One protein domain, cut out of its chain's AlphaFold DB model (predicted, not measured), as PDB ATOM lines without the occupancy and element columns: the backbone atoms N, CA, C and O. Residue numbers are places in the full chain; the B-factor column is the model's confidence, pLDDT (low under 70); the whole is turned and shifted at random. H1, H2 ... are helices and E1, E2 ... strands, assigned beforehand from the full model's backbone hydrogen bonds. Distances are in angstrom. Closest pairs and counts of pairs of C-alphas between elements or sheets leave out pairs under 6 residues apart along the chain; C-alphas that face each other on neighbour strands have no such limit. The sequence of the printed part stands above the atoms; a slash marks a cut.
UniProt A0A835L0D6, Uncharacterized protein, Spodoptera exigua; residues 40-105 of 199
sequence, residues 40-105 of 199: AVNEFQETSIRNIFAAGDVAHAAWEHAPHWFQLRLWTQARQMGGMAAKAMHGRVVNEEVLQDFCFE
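What this domain is: This is residues 40 to 105 of the 199 residues of an uncharacterized protein of Spodoptera exigua (UniProt A0A835L0D6). One long helix, H1, lies along one side of a small body made mostly of loops, with little regular structure. After H1, residues 95 to 105 fold back along it, while residues 40 to 58 loop about and lead into a very short strand, E1. The printed part has 66 residues, of which 23 are in named elements, E1 and then H1 along the chain; the class is mostly helix. The whole is compact, with a radius of gyration of the C-alphas of 11.2 A, and spans 31 by 21 by 20 A.

How they stand to each other: H1, residues 75 to 94, has every O i to N i+4 pair within hydrogen-bond range. H1 is apart from E1, residues 59 to 61. E1 pairs with no named strand, but its residues 60 to 61 pair with residues 40 to 41, parallel.

Where its parts are: H1 measures 28.8 A from C-alpha 75 at (-17.282, -3.521, 34.263) to C-alpha 94 at (-45.390, 2.148, 36.670). E1 measures 6.5 A and begins at C-alpha 59, (-26.097, -11.410, 28.986).

The domain as a whole: The C-alphas farthest apart, of His 68 and Val 94, are 32.0 A apart. The link from E1 to H1 is long, with 13 residues. The printed part has no cut, and no printed residue is under 70 in pLDDT.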
ATOM      1  N   ALA A  40     -29.668 -14.203  25.759       98.38
ATOM      2  CA  ALA A  40     -30.037 -13.191  24.779       98.38
ATOM      3  C   ALA A  40     -31.035 -12.212  25.406       98.38
ATOM      4  O   ALA A  40     -32.055 -12.636  25.959       98.38
ATOM      5  N   VAL A  41     -30.733 -10.919  25.311       98.50
ATOM      6  CA  VAL A  41     -31.598  -9.845  25.800       98.50
ATOM      7  C   VAL A  41     -31.870  -8.795  24.732       98.50
ATOM      8  O   VAL A  41     -31.019  -8.541  23.878       98.50
ATOM      9  N   ASN A  42     -33.056  -8.192  24.781       97.56
ATOM     10  CA  ASN A  42     -33.410  -7.033  23.957       97.56
ATOM     11  C   ASN A  42     -32.785  -5.730  24.507       97.56
ATOM     12  O   ASN A  42     -32.082  -5.745  25.517       97.56
ATOM     13  N   GLU A  43     -33.062  -4.594  23.869       97.25
ATOM     14  CA  GLU A  43     -32.565  -3.259  24.235       97.25
ATOM     15  C   GLU A  43     -32.966  -2.797  25.655       97.25
ATOM     16  O   GLU A  43     -32.340  -1.897  26.223       97.25
ATOM     17  N   PHE A  44     -33.971  -3.443  26.258       96.88
ATOM     18  CA  PHE A  44     -34.462  -3.209  27.622       96.88
ATOM     19  C   PHE A  44     -33.914  -4.212  28.642       96.88
ATOM     20  O   PHE A  44     -34.305  -4.198  29.811       96.88
ATOM     21  N   GLN A  45     -32.984  -5.064  28.218       98.00
ATOM     22  CA  GLN A  45     -32.363  -6.117  29.017       98.00
ATOM     23  C   GLN A  45     -33.325  -7.238  29.429       98.00
ATOM     24  O   GLN A  45     -33.044  -8.000  30.360       98.00
ATOM     25  N   GLU A  46     -34.460  -7.356  28.735       97.38
ATOM     26  CA  GLU A  46     -35.420  -8.445  28.902       97.38
ATOM     27  C   GLU A  46     -34.932  -9.686  28.156       97.38
ATOM     28  O   GLU A  46     -34.531  -9.617  26.994       97.38
ATOM     29  N   THR A  47     -35.013 -10.841  28.812       97.81
ATOM     30  CA  THR A  47     -34.827 -12.137  28.147       97.81
ATOM     31  C   THR A  47     -36.082 -12.517  27.351       97.81
ATOM     32  O   THR A  47     -37.114 -11.850  27.420       97.81
ATOM     33  N   SER A  48     -36.052 -13.655  26.651       97.25
ATOM     34  CA  SER A  48     -37.258 -14.216  26.019       97.25
ATOM     35  C   SER A  48     -38.358 -14.612  27.014       97.25
ATOM     36  O   SER A  48     -39.494 -14.841  26.599       97.25
ATOM     37  N   ILE A  49     -38.046 -14.705  28.311       96.56
ATOM     38  CA  ILE A  49     -39.001 -15.064  29.359       96.56
ATOM     39  C   ILE A  49     -39.508 -13.796  30.038       96.56
ATOM     40  O   ILE A  49     -38.748 -12.962  30.537       96.56
ATOM     41  N   ARG A  50     -40.834 -13.675  30.106       93.44
ATOM     42  CA  ARG A  50     -41.503 -12.517  30.699       93.44
ATOM     43  C   ARG A  50     -41.040 -12.276  32.141       93.44
ATOM     44  O   ARG A  50     -41.083 -13.177  32.972       93.44
ATOM     45  N   ASN A  51     -40.729 -11.016  32.449       93.50
ATOM     46  CA  ASN A  51     -40.264 -10.544  33.761       93.50
ATOM     47  C   ASN A  51     -38.899 -11.112  34.205       93.50
ATOM     48  O   ASN A  51     -38.529 -10.928  35.365       93.50
ATOM     49  N   ILE A  52     -38.148 -11.770  33.317       95.81
ATOM     50  CA  ILE A  52     -36.761 -12.170  33.563       95.81
ATOM     51  C   ILE A  52     -35.851 -11.265  32.739       95.81
ATOM     52  O   ILE A  52     -35.999 -11.155  31.521       95.81
ATOM     53  N   PHE A  53     -34.895 -10.645  33.420       97.50
ATOM     54  CA  PHE A  53     -33.912  -9.735  32.843       97.50
ATOM     55  C   PHE A  53     -32.507 -10.282  33.078       97.50
ATOM     56  O   PHE A  53     -32.275 -11.007  34.050       97.50
ATOM     57  N   ALA A  54     -31.562  -9.900  32.225       97.81
ATOM     58  CA  ALA A  54     -30.156 -10.241  32.389       97.81
ATOM     59  C   ALA A  54     -29.265  -9.058  31.998       97.81
ATOM     60  O   ALA A  54     -29.564  -8.329  31.061       97.81
ATOM     61  N   ALA A  55     -28.161  -8.867  32.715       97.88
ATOM     62  CA  ALA A  55     -27.231  -7.764  32.486       97.88
ATOM     63  C   ALA A  55     -25.789  -8.183  32.796       97.88
ATOM     64  O   ALA A  55     -25.556  -9.082  33.607       97.88
ATOM     65  N   GLY A  56     -24.822  -7.503  32.177       96.94
ATOM     66  CA  GLY A  56     -23.397  -7.788  32.345       96.94
ATOM     67  C   GLY A  56     -22.956  -9.076  31.657       96.94
ATOM     68  O   GLY A  56     -23.562  -9.503  30.680       96.94
ATOM     69  N   ASP A  57     -21.895  -9.699  32.169       95.94
ATOM     70  CA  ASP A  57     -21.166 -10.787  31.495       95.94
ATOM     71  C   ASP A  57     -21.997 -12.041  31.178       95.94
ATOM     72  O   ASP A  57     -21.593 -12.853  30.343       95.94
ATOM     73  N   VAL A  58     -23.136 -12.228  31.853       96.31
ATOM     74  CA  VAL A  58     -24.060 -13.345  31.601       96.31
ATOM     75  C   VAL A  58     -24.983 -13.086  30.408       96.31
ATOM     76  O   VAL A  58     -25.537 -14.030  29.848       96.31
ATOM     77  N   ALA A  59     -25.168 -11.824  30.023       97.56
ATOM     78  CA  ALA A  59     -26.097 -11.410  28.986       97.56
ATOM     79  C   ALA A  59     -25.410 -11.300  27.620       97.56
ATOM     80  O   ALA A  59     -24.221 -11.003  27.510       97.56
ATOM     81  N   HIS A  60     -26.185 -11.510  26.565       97.94
ATOM     82  CA  HIS A  60     -25.816 -11.269  25.182       97.94
ATOM     83  C   HIS A  60     -26.758 -10.215  24.602       97.94
ATOM     84  O   HIS A  60     -27.971 -10.422  24.568       97.94
ATOM     85  N   ALA A  61     -26.194  -9.097  24.156       97.81
ATOM     86  CA  ALA A  61     -26.927  -7.987  23.565       97.81
ATOM     87  C   ALA A  61     -27.498  -8.373  22.192       97.81
ATOM     88  O   ALA A  61     -26.795  -8.299  21.187       97.81
ATOM     89  N   ALA A  62     -28.761  -8.798  22.149       97.94
ATOM     90  CA  ALA A  62     -29.406  -9.370  20.965       97.94
ATOM     91  C   ALA A  62     -30.333  -8.384  20.225       97.94
ATOM     92  O   ALA A  62     -31.190  -8.811  19.452       97.94
ATOM     93  N   TRP A  63     -30.180  -7.080  20.471       96.56
ATOM     94  CA  TRP A  63     -30.850  -6.010  19.726       96.56
ATOM     95  C   TRP A  63     -29.980  -5.511  18.558       96.56
ATOM     96  O   TRP A  63     -28.829  -5.921  18.405       96.56
ATOM     97  N   GLU A  64     -30.527  -4.632  17.720       96.44
ATOM     98  CA  GLU A  64     -29.763  -3.949  16.672       96.44
ATOM     99  C   GLU A  64     -28.867  -2.873  17.296       96.44
ATOM    100  O   GLU A  64     -29.356  -1.907  17.874       96.44
ATOM    101  N   HIS A  65     -27.549  -3.060  17.234       96.44
ATOM    102  CA  HIS A  65     -26.600  -2.149  17.877       96.44
ATOM    103  C   HIS A  65     -26.439  -0.858  17.080       96.44
ATOM    104  O   HIS A  65     -26.426  -0.876  15.846       96.44
ATOM    105  N   ALA A  66     -26.214   0.243  17.795       96.56
ATOM    106  CA  ALA A  66     -25.729   1.468  17.186       96.56
ATOM    107  C   ALA A  66     -24.403   1.212  16.441       96.56
ATOM    108  O   ALA A  66     -23.618   0.350  16.856       96.56
ATOM    109  N   PRO A  67     -24.100   1.956  15.359       96.25
ATOM    110  CA  PRO A  67     -22.975   1.640  14.481       96.25
ATOM    111  C   PRO A  67     -21.612   1.574  15.174       96.25
ATOM    112  O   PRO A  67     -20.736   0.858  14.685       96.25
ATOM    113  N   HIS A  68     -21.422   2.306  16.275       97.94
ATOM    114  CA  HIS A  68     -20.158   2.423  17.012       97.94
ATOM    115  C   HIS A  68     -20.185   1.758  18.386       97.94
ATOM    116  O   HIS A  68     -19.175   1.789  19.094       97.94
ATOM    117  N   TRP A  69     -21.295   1.124  18.755       97.81
ATOM    118  CA  TRP A  69     -21.384   0.311  19.956       97.81
ATOM    119  C   TRP A  69     -21.197  -1.165  19.624       97.81
ATOM    120  O   TRP A  69     -21.631  -1.670  18.592       97.81
ATOM    121  N   PHE A  70     -20.533  -1.878  20.521       96.44
ATOM    122  CA  PHE A  70     -20.466  -3.330  20.493       96.44
ATOM    123  C   PHE A  70     -20.241  -3.849  21.905       96.44
ATOM    124  O   PHE A  70     -19.676  -3.173  22.771       96.44
ATOM    125  N   GLN A  71     -20.677  -5.080  22.138       95.38
ATOM    126  CA  GLN A  71     -20.567  -5.694  23.447       95.38
ATOM    127  C   GLN A  71     -19.130  -6.161  23.723       95.38
ATOM    128  O   GLN A  71     -18.547  -6.909  22.940       95.38
ATOM    129  N   LEU A  72     -18.592  -5.783  24.883       94.12
ATOM    130  CA  LEU A  72     -17.437  -6.408  25.526       94.12
ATOM    131  C   LEU A  72     -17.746  -6.659  27.004       94.12
ATOM    132  O   LEU A  72     -18.498  -5.933  27.648       94.12
ATOM    133  N   ARG A  73     -17.122  -7.682  27.582       92.25
ATOM    134  CA  ARG A  73     -17.321  -8.056  28.991       92.25
ATOM    135  C   ARG A  73     -16.492  -7.158  29.901       92.25
ATOM    136  O   ARG A  73     -15.392  -7.505  30.327       92.25
ATOM    137  N   LEU A  74     -16.995  -5.944  30.087       93.94
ATOM    138  CA  LEU A  74     -16.355  -4.868  30.828       93.94
ATOM    139  C   LEU A  74     -17.233  -4.451  31.999       93.94
ATOM    140  O   LEU A  74     -18.457  -4.390  31.894       93.94
ATOM    141  N   TRP A  75     -16.587  -4.055  33.093       93.69
ATOM    142  CA  TRP A  75     -17.282  -3.521  34.263       93.69
ATOM    143  C   TRP A  75     -18.203  -2.336  33.913       93.69
ATOM    144  O   TRP A  75     -19.318  -2.251  34.425       93.69
ATOM    145  N   THR A  76     -17.770  -1.446  33.010       93.56
ATOM    146  CA  THR A  76     -18.554  -0.277  32.573       93.56
ATOM    147  C   THR A  76     -19.852  -0.690  31.887       93.56
ATOM    148  O   THR A  76     -20.919  -0.225  32.290       93.56
ATOM    149  N   GLN A  77     -19.784  -1.622  30.933       96.19
ATOM    150  CA  GLN A  77     -20.970  -2.150  30.261       96.19
ATOM    151  C   GLN A  77     -21.866  -2.930  31.223       96.19
ATOM    152  O   GLN A  77     -23.078  -2.745  31.209       96.19
ATOM    153  N   ALA A  78     -21.299  -3.730  32.133       97.00
ATOM    154  CA  ALA A  78     -22.091  -4.425  33.146       97.00
ATOM    155  C   ALA A  78     -22.891  -3.451  34.027       97.00
ATOM    156  O   ALA A  78     -24.073  -3.681  34.292       97.00
ATOM    157  N   ARG A  79     -22.280  -2.328  34.426       97.31
ATOM    158  CA  ARG A  79     -22.960  -1.255  35.164       97.31
ATOM    159  C   ARG A  79     -24.059  -0.586  34.331       97.31
ATOM    160  O   ARG A  79     -25.157  -0.398  34.852       97.31
ATOM    161  N   GLN A  80     -23.785  -0.242  33.072       97.44
ATOM    162  CA  GLN A  80     -24.752   0.379  32.153       97.44
ATOM    163  C   GLN A  80     -25.959  -0.538  31.905       97.44
ATOM    164  O   GLN A  80     -27.104  -0.130  32.098       97.44
ATOM    165  N   MET A  81     -25.714  -1.813  31.589       98.38
ATOM    166  CA  MET A  81     -26.759  -2.827  31.419       98.38
ATOM    167  C   MET A  81     -27.574  -3.019  32.700       98.38
ATOM    168  O   MET A  81     -28.796  -3.100  32.637       98.38
ATOM    169  N   GLY A  82     -26.929  -3.047  33.871       98.38
ATOM    170  CA  GLY A  82     -27.633  -3.143  35.152       98.38
ATOM    171  C   GLY A  82     -28.567  -1.955  35.404       98.38
ATOM    172  O   GLY A  82     -29.711  -2.146  35.815       98.38
ATOM    173  N   GLY A  83     -28.106  -0.736  35.108       98.12
ATOM    174  CA  GLY A  83     -28.929   0.475  35.187       98.12
ATOM    175  C   GLY A  83     -30.120   0.436  34.229       98.12
ATOM    176  O   GLY A  83     -31.250   0.718  34.634       98.12
ATOM    177  N   MET A  84     -29.889   0.006  32.988       98.12
ATOM    178  CA  MET A  84     -30.936  -0.128  31.978       98.12
ATOM    179  C   MET A  84     -31.988  -1.174  32.366       98.12
ATOM    180  O   MET A  84     -33.184  -0.901  32.274       98.12
ATOM    181  N   ALA A  85     -31.559  -2.331  32.882       98.25
ATOM    182  CA  ALA A  85     -32.459  -3.368  33.378       98.25
ATOM    183  C   ALA A  85     -33.339  -2.840  34.522       98.25
ATOM    184  O   ALA A  85     -34.552  -3.036  34.514       98.25
ATOM    185  N   ALA A  86     -32.756  -2.110  35.479       98.00
ATOM    186  CA  ALA A  86     -33.509  -1.505  36.578       98.00
ATOM    187  C   ALA A  86     -34.539  -0.473  36.081       98.00
ATOM    188  O   ALA A  86     -35.684  -0.476  36.539       98.00
ATOM    189  N   LYS A  87     -34.159   0.379  35.118       97.50
ATOM    190  CA  LYS A  87     -35.054   1.363  34.490       97.50
ATOM    191  C   LYS A  87     -36.219   0.675  33.772       97.50
ATOM    192  O   LYS A  87     -37.366   1.066  33.974       97.50
ATOM    193  N   ALA A  88     -35.942  -0.380  33.006       97.38
ATOM    194  CA  ALA A  88     -36.953  -1.173  32.307       97.38
ATOM    195  C   ALA A  88     -37.917  -1.880  33.275       97.38
ATOM    196  O   ALA A  88     -39.136  -1.793  33.112       97.38
ATOM    197  N   MET A  89     -37.390  -2.511  34.332       97.94
ATOM    198  CA  MET A  89     -38.204  -3.110  35.396       97.94
ATOM    199  C   MET A  89     -39.132  -2.077  36.040       97.94
ATOM    200  O   MET A  89     -40.318  -2.350  36.227       97.94
ATOM    201  N   HIS A  90     -38.609  -0.891  36.369       97.31
ATOM    202  CA  HIS A  90     -39.395   0.177  36.977       97.31
ATOM    203  C   HIS A  90     -40.488   0.682  36.034       97.31
ATOM    204  O   HIS A  90     -41.659   0.646  36.413       97.31
ATOM    205  N   GLY A  91     -40.130   1.071  34.805       96.06
ATOM    206  CA  GLY A  91     -41.078   1.585  33.813       96.06
ATOM    207  C   GLY A  91     -42.215   0.605  33.538       96.06
ATOM    208  O   GLY A  91     -43.376   0.998  33.473       96.06
ATOM    209  N   ARG A  92     -41.923  -0.699  33.529       93.12
ATOM    210  CA  ARG A  92     -42.945  -1.746  33.399       93.12
ATOM    211  C   ARG A  92     -43.920  -1.801  34.579       93.12
ATOM    212  O   ARG A  92     -45.100  -2.077  34.373       93.12
ATOM    213  N   VAL A  93     -43.451  -1.561  35.803       95.75
ATOM    214  CA  VAL A  93     -44.294  -1.530  37.012       95.75
ATOM    215  C   VAL A  93     -45.182  -0.288  37.041       95.75
ATOM    216  O   VAL A  93     -46.351  -0.393  37.411       95.75
ATOM    217  N   VAL A  94     -44.649   0.872  36.654       97.31
ATOM    218  CA  VAL A  94     -45.390   2.148  36.670       97.31
ATOM    219  C   VAL A  94     -46.118   2.456  35.355       97.31
ATOM    220  O   VAL A  94     -46.847   3.440  35.281       97.31
ATOM    221  N   ASN A  95     -45.990   1.582  34.351       95.12
ATOM    222  CA  ASN A  95     -46.536   1.745  33.003       95.12
ATOM    223  C   ASN A  95     -46.059   3.043  32.318       95.12
ATOM    224  O   ASN A  95     -46.845   3.762  31.698       95.12
ATOM    225  N   GLU A  96     -44.763   3.320  32.447       95.81
ATOM    226  CA  GLU A  96     -44.062   4.412  31.772       95.81
ATOM    227  C   GLU A  96     -43.239   3.881  30.597       95.81
ATOM    228  O   GLU A  96     -42.692   2.776  30.637       95.81
ATOM    229  N   GLU A  97     -43.155   4.692  29.546       94.12
ATOM    230  CA  GLU A  97     -42.297   4.414  28.402       94.12
ATOM    231  C   GLU A  97     -40.827   4.545  28.808       94.12
ATOM    232  O   GLU A  97     -40.413   5.518  29.442       94.12
ATOM    233  N   VAL A  98     -40.026   3.549  28.436       94.94
ATOM    234  CA  VAL A  98     -38.594   3.521  28.710       94.94
ATOM    235  C   VAL A  98     -37.860   3.622  27.386       94.94
ATOM    236  O   VAL A  98     -38.088   2.824  26.489       94.94
ATOM    237  N   LEU A  99     -36.951   4.588  27.292       94.06
ATOM    238  CA  LEU A  99     -36.001   4.693  26.188       94.06
ATOM    239  C   LEU A  99     -34.672   4.054  26.582       94.06
ATOM    240  O   LEU A  99     -34.268   4.146  27.756       94.06
ATOM    241  N   GLN A 100     -34.011   3.448  25.593       93.75
ATOM    242  CA  GLN A 100     -32.644   2.962  25.730       93.75
ATOM    243  C   GLN A 100     -31.726   4.113  26.152       93.75
ATOM    244  O   GLN A 100     -31.923   5.272  25.784       93.75
ATOM    245  N   ASP A 101     -30.772   3.792  27.017       93.69
ATOM    246  CA  ASP A 101     -29.802   4.759  27.506       93.69
ATOM    247  C   ASP A 101     -28.778   5.098  26.410       93.69
ATOM    248  O   ASP A 101     -28.325   4.217  25.681       93.69
ATOM    249  N   PHE A 102     -28.386   6.369  26.323       95.06
ATOM    250  CA  PHE A 102     -27.434   6.867  25.329       95.06
ATOM    251  C   PHE A 102     -26.069   6.167  25.403       95.06
ATOM    252  O   PHE A 102     -25.353   6.068  24.413       95.06
ATOM    253  N   CYS A 103     -25.713   5.593  26.556       95.00
ATOM    254  CA  CYS A 103     -24.488   4.805  26.692       95.00
ATOM    255  C   CYS A 103     -24.409   3.547  25.796       95.00
ATOM    256  O   CYS A 103     -23.351   2.916  25.741       95.00
ATOM    257  N   PHE A 104     -25.492   3.179  25.101       97.19
ATOM    258  CA  PHE A 104     -25.509   2.117  24.089       97.19
ATOM    259  C   PHE A 104     -25.302   2.617  22.645       97.19
ATOM    260  O   PHE A 104     -25.329   1.802  21.728       97.19
ATOM    261  N   GLU A 105     -25.054   3.916  22.439       97.12
ATOM    262  CA  GLU A 105     -24.761   4.499  21.118       97.12
ATOM    263  C   GLU A 105     -23.277   4.373  20.731       97.12
ATOM    264  O   GLU A 105     -22.930   4.142  19.571       97.12
TER     265      GLU A 105